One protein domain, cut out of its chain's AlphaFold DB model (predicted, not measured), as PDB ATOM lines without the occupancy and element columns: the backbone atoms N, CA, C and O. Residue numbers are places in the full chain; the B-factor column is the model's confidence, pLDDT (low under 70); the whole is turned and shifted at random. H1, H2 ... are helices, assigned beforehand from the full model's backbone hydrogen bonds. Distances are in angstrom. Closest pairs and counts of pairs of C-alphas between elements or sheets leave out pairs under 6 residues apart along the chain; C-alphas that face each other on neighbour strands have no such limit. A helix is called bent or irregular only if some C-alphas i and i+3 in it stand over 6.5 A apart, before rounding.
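This is residues 2 to 108 of the 111 residues of an uncharacterized protein of Halothiobacillus sp. 20-53-49 (UniProt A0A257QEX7). An open, three-sided frame of helices: the long H4 makes the longest axis, the kinked H2 runs back beside its later half and then swings away, and H3 spans the widening gap at the far end. The short H1 sits off the start of H2, touching no helix. The printed part has 107 residues with four named helices, in the order H1, H2, H3, H4, and no named strand; its class is all helix. It is extended, with a radius of gyration of the C-alphas of 21.4 A and spans of 70 by 32 by 15 A.

H1, residues 2 to 8, is apart from H2, residues 16 to 44. H2 has a kink of 44 degrees near residue 29; it is neither bent nor irregular, but only just: C-alphas 28 and 31 are 6.2 A apart. H2 and H3, residues 46 to 62, only just touch, with 3 pairs of C-alphas within 8 A, and only at the corner by their link; the closest C-alphas, of Gly 42 and Leu 48, are 6.1 A apart. Their lines are about perpendicular, at 89 degrees. H3 and H4, residues 65 to 107, are only just apart, with the closest C-alphas at 8.4 A. H2 touches H4 with residues 16 to 23 alone, meeting residues 87 to 98; the closest C-alphas, of Pro 16 and Ile 94, are 5.5 A apart. They run opposite ways at a shallow tilt of 32 degrees. Every O i to N i+4 pair is within hydrogen-bond range in H1 and H4, against 23 of 25 in H2 and 12 of 13 in H3.

H1 begins at C-alpha 2 (65.189, 35.524, 160.566) and is 9.9 A long. H2 measures 38.6 A and H3 24.7 A from first to last C-alpha. H4 measures 63.0 A and ends at C-alpha 107 (44.609, 19.463, 153.150).

The C-alphas of Gln 61 and Arg 108, the two farthest apart, are 70.4 A apart. The printed part has no cut and no long link. Its mean pLDDT is 71.8, and 39 residues are under 70, among them residues 2 to 24.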
ATOM      1  N   THR A   2      66.208  36.278 161.317       53.84
ATOM      2  CA  THR A   2      65.189  35.524 160.566       53.84
ATOM      3  C   THR A   2      64.060  36.405 160.023       53.84
ATOM      4  O   THR A   2      63.615  36.167 158.910       53.84
ATOM      5  N   ASP A   3      63.677  37.478 160.722       56.28
ATOM      6  CA  ASP A   3      62.549  38.340 160.313       56.28
ATOM      7  C   ASP A   3      62.784  39.100 159.004       56.28
ATOM      8  O   ASP A   3      61.879  39.235 158.189       56.28
ATOM      9  N   VAL A   4      64.012  39.574 158.764       54.50
ATOM     10  CA  VAL A   4      64.365  40.301 157.528       54.50
ATOM     11  C   VAL A   4      64.405  39.348 156.336       54.50
ATOM     12  O   VAL A   4      64.018  39.720 155.232       54.50
ATOM     13  N   VAL A   5      64.831  38.103 156.565       56.16
ATOM     14  CA  VAL A   5      64.805  37.060 155.541       56.16
ATOM     15  C   VAL A   5      63.361  36.633 155.283       56.16
ATOM     16  O   VAL A   5      62.977  36.616 154.129       56.16
ATOM     17  N   ASP A   6      62.505  36.418 156.285       51.59
ATOM     18  CA  ASP A   6      61.072  36.118 156.074       51.59
ATOM     19  C   ASP A   6      60.288  37.283 155.429       51.59
ATOM     20  O   ASP A   6      59.318  37.060 154.694       51.59
ATOM     21  N   PHE A   7      60.731  38.526 155.651       50.75
ATOM     22  CA  PHE A   7      60.259  39.717 154.946       50.75
ATOM     23  C   PHE A   7      60.692  39.692 153.472       50.75
ATOM     24  O   PHE A   7      59.852  39.776 152.582       50.75
ATOM     25  N   LEU A   8      61.979  39.477 153.185       50.72
ATOM     26  CA  LEU A   8      62.507  39.397 151.814       50.72
ATOM     27  C   LEU A   8      62.046  38.143 151.050       50.72
ATOM     28  O   LEU A   8      61.929  38.178 149.828       50.72
ATOM     29  N   THR A   9      61.736  37.050 151.750       54.62
ATOM     30  CA  THR A   9      61.295  35.768 151.167       54.62
ATOM     31  C   THR A   9      59.778  35.735 150.954       54.62
ATOM     32  O   THR A   9      59.186  34.666 150.838       54.62
ATOM     33  N   PHE A  10      59.121  36.903 150.916       52.78
ATOM     34  CA  PHE A  10      57.689  37.066 150.641       52.78
ATOM     35  C   PHE A  10      56.733  36.354 151.624       52.78
ATOM     36  O   PHE A  10      55.519  36.466 151.486       52.78
ATOM     37  N   ARG A  11      57.232  35.682 152.667       53.03
ATOM     38  CA  ARG A  11      56.425  34.918 153.630       53.03
ATOM     39  C   ARG A  11      55.666  35.823 154.602       53.03
ATOM     40  O   ARG A  11      54.529  35.531 154.957       53.03
ATOM     41  N   SER A  12      56.284  36.941 154.985       49.66
ATOM     42  CA  SER A  12      55.664  38.012 155.780       49.66
ATOM     43  C   SER A  12      55.117  39.151 154.903       49.66
ATOM     44  O   SER A  12      54.079  39.728 155.214       49.66
ATOM     45  N   LEU A  13      55.755  39.420 153.757       50.31
ATOM     46  CA  LEU A  13      55.421  40.532 152.850       50.31
ATOM     47  C   LEU A  13      54.127  40.305 152.045       50.31
ATOM     48  O   LEU A  13      53.463  41.265 151.671       50.31
ATOM     49  N   ILE A  14      53.756  39.039 151.822       51.62
ATOM     50  CA  ILE A  14      52.492  38.618 151.188       51.62
ATOM     51  C   ILE A  14      51.414  38.296 152.245       51.62
ATOM     52  O   ILE A  14      50.290  37.918 151.929       51.62
ATOM     53  N   GLY A  15      51.719  38.467 153.535       54.97
ATOM     54  CA  GLY A  15      50.722  38.319 154.586       54.97
ATOM     55  C   GLY A  15      49.618  39.387 154.466       54.97
ATOM     56  O   GLY A  15      49.929  40.539 154.150       54.97
ATOM     57  N   PRO A  16      48.352  39.063 154.789       54.50
ATOM     58  CA  PRO A  16      47.223  39.999 154.701       54.50
ATOM     59  C   PRO A  16      47.489  41.334 155.422       54.50
ATOM     60  O   PRO A  16      47.117  42.407 154.948       54.50
ATOM     61  N   TYR A  17      48.221  41.274 156.538       56.53
ATOM     62  CA  TYR A  17      48.611  42.434 157.339       56.53
ATOM     63  C   TYR A  17      49.659  43.337 156.663       56.53
ATOM     64  O   TYR A  17      49.603  44.557 156.820       56.53
ATOM     65  N   ALA A  18      50.591  42.777 155.884       60.06
ATOM     66  CA  ALA A  18      51.586  43.557 155.147       60.06
ATOM     67  C   ALA A  18      50.961  44.269 153.939       60.06
ATOM     68  O   ALA A  18      51.293  45.425 153.671       60.06
ATOM     69  N   LEU A  19      49.998  43.633 153.261       59.72
ATOM     70  CA  LEU A  19      49.254  44.267 152.172       59.72
ATOM     71  C   LEU A  19      48.335  45.400 152.652       59.72
ATOM     72  O   LEU A  19      48.258  46.420 151.973       59.72
ATOM     73  N   ILE A  20      47.706  45.286 153.828       62.31
ATOM     74  CA  ILE A  20      46.991  46.412 154.463       62.31
ATOM     75  C   ILE A  20      47.956  47.569 154.755       62.31
ATOM     76  O   ILE A  20      47.633  48.732 154.503       62.31
ATOM     77  N   GLY A  21      49.165  47.250 155.230       64.56
ATOM     78  CA  GLY A  21      50.249  48.215 155.383       64.56
ATOM     79  C   GLY A  21      50.532  48.948 154.073       64.56
ATOM     80  O   GLY A  21      50.409  50.165 154.030       64.56
ATOM     81  N   PHE A  22      50.815  48.224 152.987       64.94
ATOM     82  CA  PHE A  22      51.046  48.803 151.656       64.94
ATOM     83  C   PHE A  22      49.837  49.536 151.066       64.94
ATOM     84  O   PHE A  22      50.027  50.484 150.308       64.94
ATOM     85  N   TYR A  23      48.610  49.154 151.415       66.44
ATOM     86  CA  TYR A  23      47.389  49.842 151.000       66.44
ATOM     87  C   TYR A  23      47.313  51.257 151.598       66.44
ATOM     88  O   TYR A  23      47.165  52.236 150.864       66.44
ATOM     89  N   TYR A  24      47.505  51.394 152.914       67.94
ATOM     90  CA  TYR A  24      47.538  52.708 153.567       67.94
ATOM     91  C   TYR A  24      48.822  53.478 153.253       67.94
ATOM     92  O   TYR A  24      48.787  54.698 153.074       67.94
ATOM     93  N   PHE A  25      49.946  52.768 153.140       71.00
ATOM     94  CA  PHE A  25      51.214  53.368 152.763       71.00
ATOM     95  C   PHE A  25      51.125  53.907 151.344       71.00
ATOM     96  O   PHE A  25      51.475  55.049 151.145       71.00
ATOM     97  N   GLY A  26      50.569  53.175 150.379       66.06
ATOM     98  CA  GLY A  26      50.357  53.648 149.012       66.06
ATOM     99  C   GLY A  26      49.484  54.902 148.951       66.06
ATOM    100  O   GLY A  26      49.864  55.864 148.289       66.06
ATOM    101  N   ALA A  27      48.377  54.940 149.701       69.38
ATOM    102  CA  ALA A  27      47.475  56.094 149.748       69.38
ATOM    103  C   ALA A  27      48.132  57.370 150.314       69.38
ATOM    104  O   ALA A  27      47.881  58.463 149.811       69.38
ATOM    105  N   LEU A  28      48.995  57.252 151.332       75.44
ATOM    106  CA  LEU A  28      49.695  58.399 151.929       75.44
ATOM    107  C   LEU A  28      51.028  58.717 151.228       75.44
ATOM    108  O   LEU A  28      51.416  59.875 151.089       75.44
ATOM    109  N   PHE A  29      51.728  57.688 150.761       77.00
ATOM    110  CA  PHE A  29      53.032  57.782 150.117       77.00
ATOM    111  C   PHE A  29      52.914  58.303 148.691       77.00
ATOM    112  O   PHE A  29      53.747  59.110 148.312       77.00
ATOM    113  N   MET A  30      51.887  57.937 147.914       71.31
ATOM    114  CA  MET A  30      51.669  58.472 146.557       71.31
ATOM    115  C   MET A  30      51.667  60.011 146.501       71.31
ATOM    116  O   MET A  30      52.476  60.562 145.752       71.31
ATOM    117  N   PRO A  31      50.836  60.745 147.273       74.38
ATOM    118  CA  PRO A  31      50.809  62.207 147.203       74.38
ATOM    119  C   PRO A  31      52.104  62.842 147.726       74.38
ATOM    120  O   PRO A  31      52.587  63.821 147.154       74.38
ATOM    121  N   VAL A  32      52.707  62.271 148.773       80.69
ATOM    122  CA  VAL A  32      53.970  62.767 149.346       80.69
ATOM    123  C   VAL A  32      55.142  62.529 148.393       80.69
ATOM    124  O   VAL A  32      55.939  63.437 148.160       80.69
ATOM    125  N   ALA A  33      55.230  61.341 147.798       78.06
ATOM    126  CA  ALA A  33      56.237  60.988 146.809       78.06
ATOM    127  C   ALA A  33      56.064  61.822 145.541       78.06
ATOM    128  O   ALA A  33      57.050  62.365 145.058       78.06
ATOM    129  N   ALA A  34      54.836  62.015 145.046       78.94
ATOM    130  CA  ALA A  34      54.566  62.885 143.904       78.94
ATOM    131  C   ALA A  34      55.011  64.331 144.175       78.94
ATOM    132  O   ALA A  34      55.711  64.922 143.351       78.94
ATOM    133  N   TRP A  35      54.684  64.883 145.353       81.56
ATOM    134  CA  TRP A  35      55.160  66.208 145.763       81.56
ATOM    135  C   TRP A  35      56.685  66.248 145.779       81.56
ATOM    136  O   TRP A  35      57.296  67.128 145.164       81.56
ATOM    137  N   PHE A  36      57.311  65.322 146.505       85.62
ATOM    138  CA  PHE A  36      58.756  65.289 146.679       85.62
ATOM    139  C   PHE A  36      59.470  65.157 145.335       85.62
ATOM    140  O   PHE A  36      60.394  65.917 145.064       85.62
ATOM    141  N   PHE A  37      58.993  64.268 144.463       81.44
ATOM    142  CA  PHE A  37      59.537  64.040 143.130       81.44
ATOM    143  C   PHE A  37      59.417  65.291 142.257       81.44
ATOM    144  O   PHE A  37      60.393  65.690 141.626       81.44
ATOM    145  N   TRP A  38      58.270  65.979 142.289       74.94
ATOM    146  CA  TRP A  38      58.069  67.236 141.561       74.94
ATOM    147  C   TRP A  38      59.011  68.345 142.045       74.94
ATOM    148  O   TRP A  38      59.633  69.050 141.245       74.94
ATOM    149  N   ARG A  39      59.164  68.485 143.368       80.69
ATOM    150  CA  ARG A  39      60.095  69.447 143.978       80.69
ATOM    151  C   ARG A  39      61.545  69.110 143.643       80.69
ATOM    152  O   ARG A  39      62.315  70.003 143.301       80.69
ATOM    153  N   TRP A  40      61.904  67.835 143.727       81.62
ATOM    154  CA  TRP A  40      63.244  67.336 143.451       81.62
ATOM    155  C   TRP A  40      63.626  67.529 141.980       81.62
ATOM    156  O   TRP A  40      64.696  68.064 141.703       81.62
ATOM    157  N   LEU A  41      62.727  67.215 141.043       78.19
ATOM    158  CA  LEU A  41      62.898  67.494 139.613       78.19
ATOM    159  C   LEU A  41      63.109  68.990 139.347       78.19
ATOM    160  O   LEU A  41      64.031  69.360 138.622       78.19
ATOM    161  N   GLY A  42      62.300  69.852 139.969       71.31
ATOM    162  CA  GLY A  42      62.401  71.305 139.808       71.31
ATOM    163  C   GLY A  42      63.652  71.936 140.433       71.31
ATOM    164  O   GLY A  42      64.052  73.026 140.023       71.31
ATOM    165  N   LEU A  43      64.267  71.271 141.416       74.19
ATOM    166  CA  LEU A  43      65.546  71.674 142.011       74.19
ATOM    167  C   LEU A  43      66.742  71.125 141.227       74.19
ATOM    168  O   LEU A  43      67.754  71.808 141.108       74.19
ATOM    169  N   ARG A  44      66.633  69.902 140.698       75.12
ATOM    170  CA  ARG A  44      67.745  69.208 140.040       75.12
ATOM    171  C   ARG A  44      67.923  69.597 138.576       75.12
ATOM    172  O   ARG A  44      69.049  69.596 138.090       75.12
ATOM    173  N   TYR A  45      66.849  69.971 137.887       74.12
ATOM    174  CA  TYR A  45      66.898  70.367 136.483       74.12
ATOM    175  C   TYR A  45      66.469  71.827 136.328       74.12
ATOM    176  O   TYR A  45      65.289  72.138 136.195       74.12
ATOM    177  N   GLY A  46      67.434  72.751 136.291       64.88
ATOM    178  CA  GLY A  46      67.161  74.176 136.046       64.88
ATOM    179  C   GLY A  46      66.407  74.439 134.731       64.88
ATOM    180  O   GLY A  46      65.573  75.341 134.671       64.88
ATOM    181  N   TRP A  47      66.607  73.589 133.717       68.38
ATOM    182  CA  TRP A  47      65.885  73.622 132.439       68.38
ATOM    183  C   TRP A  47      64.373  73.384 132.585       68.38
ATOM    184  O   TRP A  47      63.587  74.010 131.875       68.38
ATOM    185  N   LEU A  48      63.928  72.583 133.564       65.44
ATOM    186  CA  LEU A  48      62.500  72.348 133.816       65.44
ATOM    187  C   LEU A  48      61.759  73.632 134.212       65.44
ATOM    188  O   LEU A  48      60.588  73.784 133.869       65.44
ATOM    189  N   ARG A  49      62.424  74.599 134.861       65.56
ATOM    190  CA  ARG A  49      61.826  75.922 135.126       65.56
ATOM    191  C   ARG A  49      61.608  76.729 133.850       65.56
ATOM    192  O   ARG A  49      60.662  77.510 133.780       65.56
ATOM    193  N   GLN A  50      62.487  76.569 132.869       68.25
ATOM    194  CA  GLN A  50      62.410  77.273 131.592       68.25
ATOM    195  C   GLN A  50      61.313  76.657 130.718       68.25
ATOM    196  O   GLN A  50      60.428  77.375 130.261       68.25
ATOM    197  N   VAL A  51      61.256  75.322 130.664       70.81
ATOM    198  CA  VAL A  51      60.156  74.571 130.039       70.81
ATOM    199  C   VAL A  51      58.817  74.888 130.703       70.81
ATOM    200  O   VAL A  51      57.849  75.134 130.002       70.81
ATOM    201  N   GLN A  52      58.723  74.968 132.036       67.31
ATOM    202  CA  GLN A  52      57.469  75.348 132.706       67.31
ATOM    203  C   GLN A  52      56.979  76.748 132.314       67.31
ATOM    204  O   GLN A  52      55.775  76.954 132.161       67.31
ATOM    205  N   LYS A  53      57.892  77.712 132.139       70.50
ATOM    206  CA  LYS A  53      57.543  79.064 131.684       70.50
ATOM    207  C   LYS A  53      57.079  79.066 130.229       70.50
ATOM    208  O   LYS A  53      56.054  79.673 129.931       70.50
ATOM    209  N   GLU A  54      57.789  78.363 129.353       73.00
ATOM    210  CA  GLU A  54      57.452  78.276 127.927       73.00
ATOM    211  C   GLU A  54      56.164  77.486 127.689       73.00
ATOM    212  O   GLU A  54      55.269  77.970 127.003       73.00
ATOM    213  N   VAL A  55      55.998  76.334 128.344       71.56
ATOM    214  CA  VAL A  55      54.762  75.538 128.321       71.56
ATOM    215  C   VAL A  55      53.602  76.330 128.912       71.56
ATOM    216  O   VAL A  55      52.506  76.286 128.367       71.56
ATOM    217  N   GLY A  56      53.815  77.101 129.982       66.25
ATOM    218  CA  GLY A  56      52.789  77.977 130.552       66.25
ATOM    219  C   GLY A  56      52.350  79.093 129.596       66.25
ATOM    220  O   GLY A  56      51.154  79.385 129.504       66.25
ATOM    221  N   ALA A  57      53.291  79.685 128.859       70.88
ATOM    222  CA  ALA A  57      53.023  80.712 127.854       70.88
ATOM    223  C   ALA A  57      52.318  80.140 126.611       70.88
ATOM    224  O   ALA A  57      51.252  80.634 126.242       70.88
ATOM    225  N   LEU A  58      52.835  79.050 126.033       67.62
ATOM    226  CA  LEU A  58      52.222  78.342 124.900       67.62
ATOM    227  C   LEU A  58      50.839  77.803 125.250       67.62
ATOM    228  O   LEU A  58      49.886  77.982 124.499       67.62
ATOM    229  N   SER A  59      50.689  77.218 126.437       64.38
ATOM    230  CA  SER A  59      49.398  76.762 126.940       64.38
ATOM    231  C   SER A  59      48.382  77.905 126.991       64.38
ATOM    232  O   SER A  59      47.205  77.671 126.746       64.38
ATOM    233  N   ARG A  60      48.794  79.138 127.338       64.75
ATOM    234  CA  ARG A  60      47.877  80.295 127.424       64.75
ATOM    235  C   ARG A  60      47.470  80.819 126.053       64.75
ATOM    236  O   ARG A  60      46.393  81.390 125.956       64.75
ATOM    237  N   GLN A  61      48.308  80.631 125.039       68.50
ATOM    238  CA  GLN A  61      48.034  81.082 123.677       68.50
ATOM    239  C   GLN A  61      47.276  80.042 122.844       68.50
ATOM    240  O   GLN A  61      46.465  80.424 122.009       68.50
ATOM    241  N   VAL A  62      47.515  78.746 123.072       69.75
ATOM    242  CA  VAL A  62      46.987  77.666 122.221       69.75
ATOM    243  C   VAL A  62      45.755  76.981 122.818       69.75
ATOM    244  O   VAL A  62      44.869  76.573 122.074       69.75
ATOM    245  N   LEU A  63      45.666  76.846 124.147       66.56
ATOM    246  CA  LEU A  63      44.584  76.090 124.786       66.56
ATOM    247  C   LEU A  63      43.504  77.018 125.346       66.56
ATOM    248  O   LEU A  63      43.749  77.825 126.247       66.56
ATOM    249  N   SER A  64      42.275  76.817 124.872       77.12
ATOM    250  CA  SER A  64      41.083  77.438 125.450       77.12
ATOM    251  C   SER A  64      40.910  77.010 126.921       77.12
ATOM    252  O   SER A  64      41.219  75.862 127.267       77.12
ATOM    253  N   PRO A  65      40.399  77.885 127.811       74.75
ATOM    254  CA  PRO A  65      40.144  77.541 129.212       74.75
ATOM    255  C   PRO A  65      39.317  76.255 129.383       74.75
ATOM    256  O   PRO A  65      39.619  75.467 130.278       74.75
ATOM    257  N   SER A  66      38.368  75.967 128.486       76.88
ATOM    258  CA  SER A  66      37.581  74.724 128.528       76.88
ATOM    259  C   SER A  66      38.409  73.469 128.227       76.88
ATOM    260  O   SER A  66      38.219  72.435 128.864       76.88
ATOM    261  N   GLN A  67      39.375  73.548 127.306       80.25
ATOM    262  CA  GLN A  67      40.264  72.421 126.987       80.25
ATOM    263  C   GLN A  67      41.241  72.134 128.129       80.25
ATOM    264  O   GLN A  67      41.538  70.978 128.415       80.25
ATOM    265  N   ARG A  68      41.698  73.174 128.836       77.50
ATOM    266  CA  ARG A  68      42.547  73.020 130.029       77.50
ATOM    267  C   ARG A  68      41.832  72.296 131.158       77.50
ATOM    268  O   ARG A  68      42.424  71.416 131.773       77.50
ATOM    269  N   VAL A  69      40.569  72.646 131.406       85.62
ATOM    270  CA  VAL A  69      39.735  71.940 132.387       85.62
ATOM    271  C   VAL A  69      39.513  70.493 131.948       85.62
ATOM    272  O   VAL A  69      39.641  69.600 132.776       85.62
ATOM    273  N   GLY A  70      39.283  70.242 130.655       87.75
ATOM    274  CA  GLY A  70      39.169  68.885 130.111       87.75
ATOM    275  C   GLY A  70      40.424  68.032 130.331       87.75
ATOM    276  O   GLY A  70      40.317  66.905 130.805       87.75
ATOM    277  N   ILE A  71      41.614  68.579 130.063       82.31
ATOM    278  CA  ILE A  71      42.893  67.890 130.307       82.31
ATOM    279  C   ILE A  71      43.096  67.634 131.803       82.31
ATOM    280  O   ILE A  71      43.467  66.527 132.186       82.31
ATOM    281  N   LEU A  72      42.827  68.628 132.656       83.00
ATOM    282  CA  LEU A  72      42.944  68.466 134.106       83.00
ATOM    283  C   LEU A  72      42.004  67.366 134.614       83.00
ATOM    284  O   LEU A  72      42.423  66.506 135.384       83.00
ATOM    285  N   LEU A  73      40.755  67.364 134.146       88.62
ATOM    286  CA  LEU A  73      39.756  66.366 134.506       88.62
ATOM    287  C   LEU A  73      40.164  64.970 134.018       88.62
ATOM    288  O   LEU A  73      40.085  64.020 134.787       88.62
ATOM    289  N   ALA A  74      40.686  64.848 132.795       85.75
ATOM    290  CA  ALA A  74      41.232  63.593 132.283       85.75
ATOM    291  C   ALA A  74      42.416  63.089 133.126       85.75
ATOM    292  O   ALA A  74      42.465  61.910 133.462       85.75
ATOM    293  N   CYS A  75      43.338  63.969 133.534       83.25
ATOM    294  CA  CYS A  75      44.432  63.607 134.438       83.25
ATOM    295  C   CYS A  75      43.922  63.104 135.793       83.25
ATOM    296  O   CYS A  75      44.424  62.095 136.285       83.25
ATOM    297  N   VAL A  76      42.920  63.768 136.380       85.00
ATOM    298  CA  VAL A  76      42.294  63.330 137.639       85.00
ATOM    299  C   VAL A  76      41.621  61.969 137.468       85.00
ATOM    300  O   VAL A  76      41.832  61.085 138.290       85.00
ATOM    301  N   VAL A  77      40.873  61.758 136.383       87.19
ATOM    302  CA  VAL A  77      40.232  60.466 136.093       87.19
ATOM    303  C   VAL A  77      41.273  59.359 135.915       87.19
ATOM    304  O   VAL A  77      41.144  58.307 136.532       87.19
ATOM    305  N   CYS A  78      42.336  59.590 135.141       82.31
ATOM    306  CA  CYS A  78      43.427  58.625 134.988       82.31
ATOM    307  C   CYS A  78      44.111  58.308 136.322       82.31
ATOM    308  O   CYS A  78      44.425  57.149 136.585       82.31
ATOM    309  N   PHE A  79      44.324  59.317 137.170       81.00
ATOM    310  CA  PHE A  79      44.879  59.121 138.506       81.00
ATOM    311  C   PHE A  79      43.966  58.239 139.370       81.00
ATOM    312  O   PHE A  79      44.442  57.269 139.953       81.00
ATOM    313  N   LEU A  80      42.657  58.510 139.387       79.00
ATOM    314  CA  LEU A  80      41.680  57.700 140.119       79.00
ATOM    315  C   LEU A  80      41.605  56.263 139.591       79.00
ATOM    316  O   LEU A  80      41.530  55.328 140.381       79.00
ATOM    317  N   LEU A  81      41.659  56.068 138.271       81.56
ATOM    318  CA  LEU A  81      41.691  54.733 137.670       81.56
ATOM    319  C   LEU A  81      42.964  53.975 138.044       81.56
ATOM    320  O   LEU A  81      42.891  52.789 138.351       81.56
ATOM    321  N   MET A  82      44.114  54.649 138.050       80.44
ATOM    322  CA  MET A  82      45.373  54.053 138.495       80.44
ATOM    323  C   MET A  82      45.313  53.678 139.981       80.44
ATOM    324  O   MET A  82      45.734  52.584 140.346       80.44
ATOM    325  N   GLU A  83      44.753  54.542 140.835       77.94
ATOM    326  CA  GLU A  83      44.546  54.244 142.257       77.94
ATOM    327  C   GLU A  83      43.597  53.052 142.448       77.94
ATOM    328  O   GLU A  83      43.878  52.154 143.241       77.94
ATOM    329  N   LEU A  84      42.493  53.007 141.703       75.81
ATOM    330  CA  LEU A  84      41.532  51.910 141.759       75.81
ATOM    331  C   LEU A  84      42.155  50.595 141.276       75.81
ATOM    332  O   LEU A  84      41.976  49.561 141.911       75.81
ATOM    333  N   PHE A  85      42.917  50.636 140.183       77.56
ATOM    334  CA  PHE A  85      43.637  49.477 139.662       77.56
ATOM    335  C   PHE A  85      44.659  48.960 140.676       77.56
ATOM    336  O   PHE A  85      44.722  47.761 140.937       77.56
ATOM    337  N   TRP A  86      45.409  49.873 141.297       74.62
ATOM    338  CA  TRP A  86      46.313  49.551 142.392       74.62
ATOM    339  C   TRP A  86      45.554  48.869 143.536       74.62
ATOM    340  O   TRP A  86      45.912  47.764 143.923       74.62
ATOM    341  N   ARG A  87      44.451  49.453 144.020       73.81
ATOM    342  CA  ARG A  87      43.610  48.858 145.078       73.81
ATOM    343  C   ARG A  87      43.133  47.445 144.723       73.81
ATOM    344  O   ARG A  87      43.309  46.536 145.528       73.81
ATOM    345  N   MET A  88      42.614  47.249 143.511       75.94
ATOM    346  CA  MET A  88      42.147  45.946 143.023       75.94
ATOM    347  C   MET A  88      43.265  44.901 142.962       75.94
ATOM    348  O   MET A  88      43.045  43.747 143.325       75.94
ATOM    349  N   LEU A  89      44.469  45.291 142.534       78.94
ATOM    350  CA  LEU A  89      45.625  44.397 142.484       78.94
ATOM    351  C   LEU A  89      45.994  43.884 143.883       78.94
ATOM    352  O   LEU A  89      46.245  42.691 144.054       78.94
ATOM    353  N   PHE A  90      46.001  44.773 144.881       72.94
ATOM    354  CA  PHE A  90      46.306  44.392 146.260       72.94
ATOM    355  C   PHE A  90      45.202  43.523 146.867       72.94
ATOM    356  O   PHE A  90      45.519  42.476 147.423       72.94
ATOM    357  N   GLU A  91      43.925  43.884 146.726       70.88
ATOM    358  CA  GLU A  91      42.822  43.056 147.243       70.88
ATOM    359  C   GLU A  91      42.807  41.653 146.628       70.88
ATOM    360  O   GLU A  91      42.648  40.665 147.347       70.88
ATOM    361  N   PHE A  92      43.056  41.546 145.319       79.06
ATOM    362  CA  PHE A  92      43.170  40.255 144.646       79.06
ATOM    363  C   PHE A  92      44.312  39.410 145.220       79.06
ATOM    364  O   PHE A  92      44.130  38.223 145.489       79.06
ATOM    365  N   LEU A  93      45.482  40.015 145.448       77.50
ATOM    366  CA  LEU A  93      46.633  39.305 145.996       77.50
ATOM    367  C   LEU A  93      46.378  38.839 147.440       77.50
ATOM    368  O   LEU A  93      46.723  37.709 147.773       77.50
ATOM    369  N   ILE A  94      45.718  39.658 148.274       71.38
ATOM    370  CA  ILE A  94      45.292  39.263 149.630       71.38
ATOM    371  C   ILE A  94      44.370  38.044 149.560       71.38
ATOM    372  O   ILE A  94      44.611  37.039 150.232       71.38
ATOM    373  N   ALA A  95      43.323  38.122 148.737       75.62
ATOM    374  CA  ALA A  95      42.333  37.060 148.610       75.62
ATOM    375  C   ALA A  95      42.965  35.751 148.122       75.62
ATOM    376  O   ALA A  95      42.695  34.688 148.679       75.62
ATOM    377  N   TYR A  96      43.861  35.829 147.135       79.06
ATOM    378  CA  TYR A  96      44.592  34.674 146.620       79.06
ATOM    379  C   TYR A  96      45.388  33.954 147.717       79.06
ATOM    380  O   TYR A  96      45.386  32.727 147.806       79.06
ATOM    381  N   VAL A  97      46.044  34.720 148.587       75.38
ATOM    382  CA  VAL A  97      46.874  34.177 149.668       75.38
ATOM    383  C   VAL A  97      46.022  33.534 150.749       75.38
ATOM    384  O   VAL A  97      46.356  32.437 151.196       75.38
ATOM    385  N   HIS A  98      44.911  34.168 151.129       74.31
ATOM    386  CA  HIS A  98      43.942  33.573 152.050       74.31
ATOM    387  C   HIS A  98      43.419  32.238 151.520       74.31
ATOM    388  O   HIS A  98      43.498  31.233 152.220       74.31
ATOM    389  N   MET A  99      42.999  32.190 150.252       78.12
ATOM    390  CA  MET A  99      42.533  30.949 149.630       78.12
ATOM    391  C   MET A  99      43.607  29.855 149.647       78.12
ATOM    392  O   MET A  99      43.316  28.704 149.971       78.12
ATOM    393  N   ALA A 100      44.862  30.192 149.338       80.25
ATOM    394  CA  ALA A 100      45.961  29.229 149.371       80.25
ATOM    395  C   ALA A 100      46.219  28.674 150.786       80.25
ATOM    396  O   ALA A 100      46.511  27.486 150.940       80.25
ATOM    397  N   GLN A 101      46.099  29.515 151.816       78.69
ATOM    398  CA  GLN A 101      46.235  29.109 153.216       78.69
ATOM    399  C   GLN A 101      45.078  28.213 153.665       78.69
ATOM    400  O   GLN A 101      45.325  27.172 154.275       78.69
ATOM    401  N   ASP A 102      43.843  28.564 153.311       82.50
ATOM    402  CA  ASP A 102      42.648  27.791 153.659       82.50
ATOM    403  C   ASP A 102      42.688  26.392 153.031       82.50
ATOM    404  O   ASP A 102      42.428  25.391 153.700       82.50
ATOM    405  N   ILE A 103      43.120  26.290 151.769       85.44
ATOM    406  CA  ILE A 103      43.315  25.001 151.092       85.44
ATOM    407  C   ILE A 103      44.371  24.154 151.818       85.44
ATOM    408  O   ILE A 103      44.163  22.959 152.026       85.44
ATOM    409  N   GLN A 104      45.493  24.744 152.241       78.75
ATOM    410  CA  GLN A 104      46.516  24.019 153.004       78.75
ATOM    411  C   GLN A 104      46.027  23.586 154.391       78.75
ATOM    412  O   GLN A 104      46.438  22.528 154.871       78.75
ATOM    413  N   ALA A 105      45.170  24.380 155.034       79.31
ATOM    414  CA  ALA A 105      44.569  24.035 156.316       79.31
ATOM    415  C   ALA A 105      43.623  22.832 156.186       79.31
ATOM    416  O   ALA A 105      43.694  21.921 157.006       79.31
ATOM    417  N   ILE A 106      42.812  22.785 155.125       83.75
ATOM    418  CA  ILE A 106      41.917  21.654 154.829       83.75
ATOM    419  C   ILE A 106      42.711  20.403 154.413       83.75
ATOM    420  O   ILE A 106      42.355  19.287 154.780       83.75
ATOM    421  N   ALA A 107      43.797  20.572 153.653       79.75
ATOM    422  CA  ALA A 107      44.609  19.463 153.150       79.75
ATOM    423  C   ALA A 107      45.504  18.805 154.215       79.75
ATOM    424  O   ALA A 107      46.020  17.709 153.979       79.75
ATOM    425  N   ARG A 108      45.721  19.438 155.377       68.00
ATOM    426  CA  ARG A 108      46.405  18.787 156.500       68.00
ATOM    427  C   ARG A 108      45.414  17.859 157.208       68.00
ATOM    428  O   ARG A 108      44.471  18.360 157.817       68.00
TER     429      ARG A 108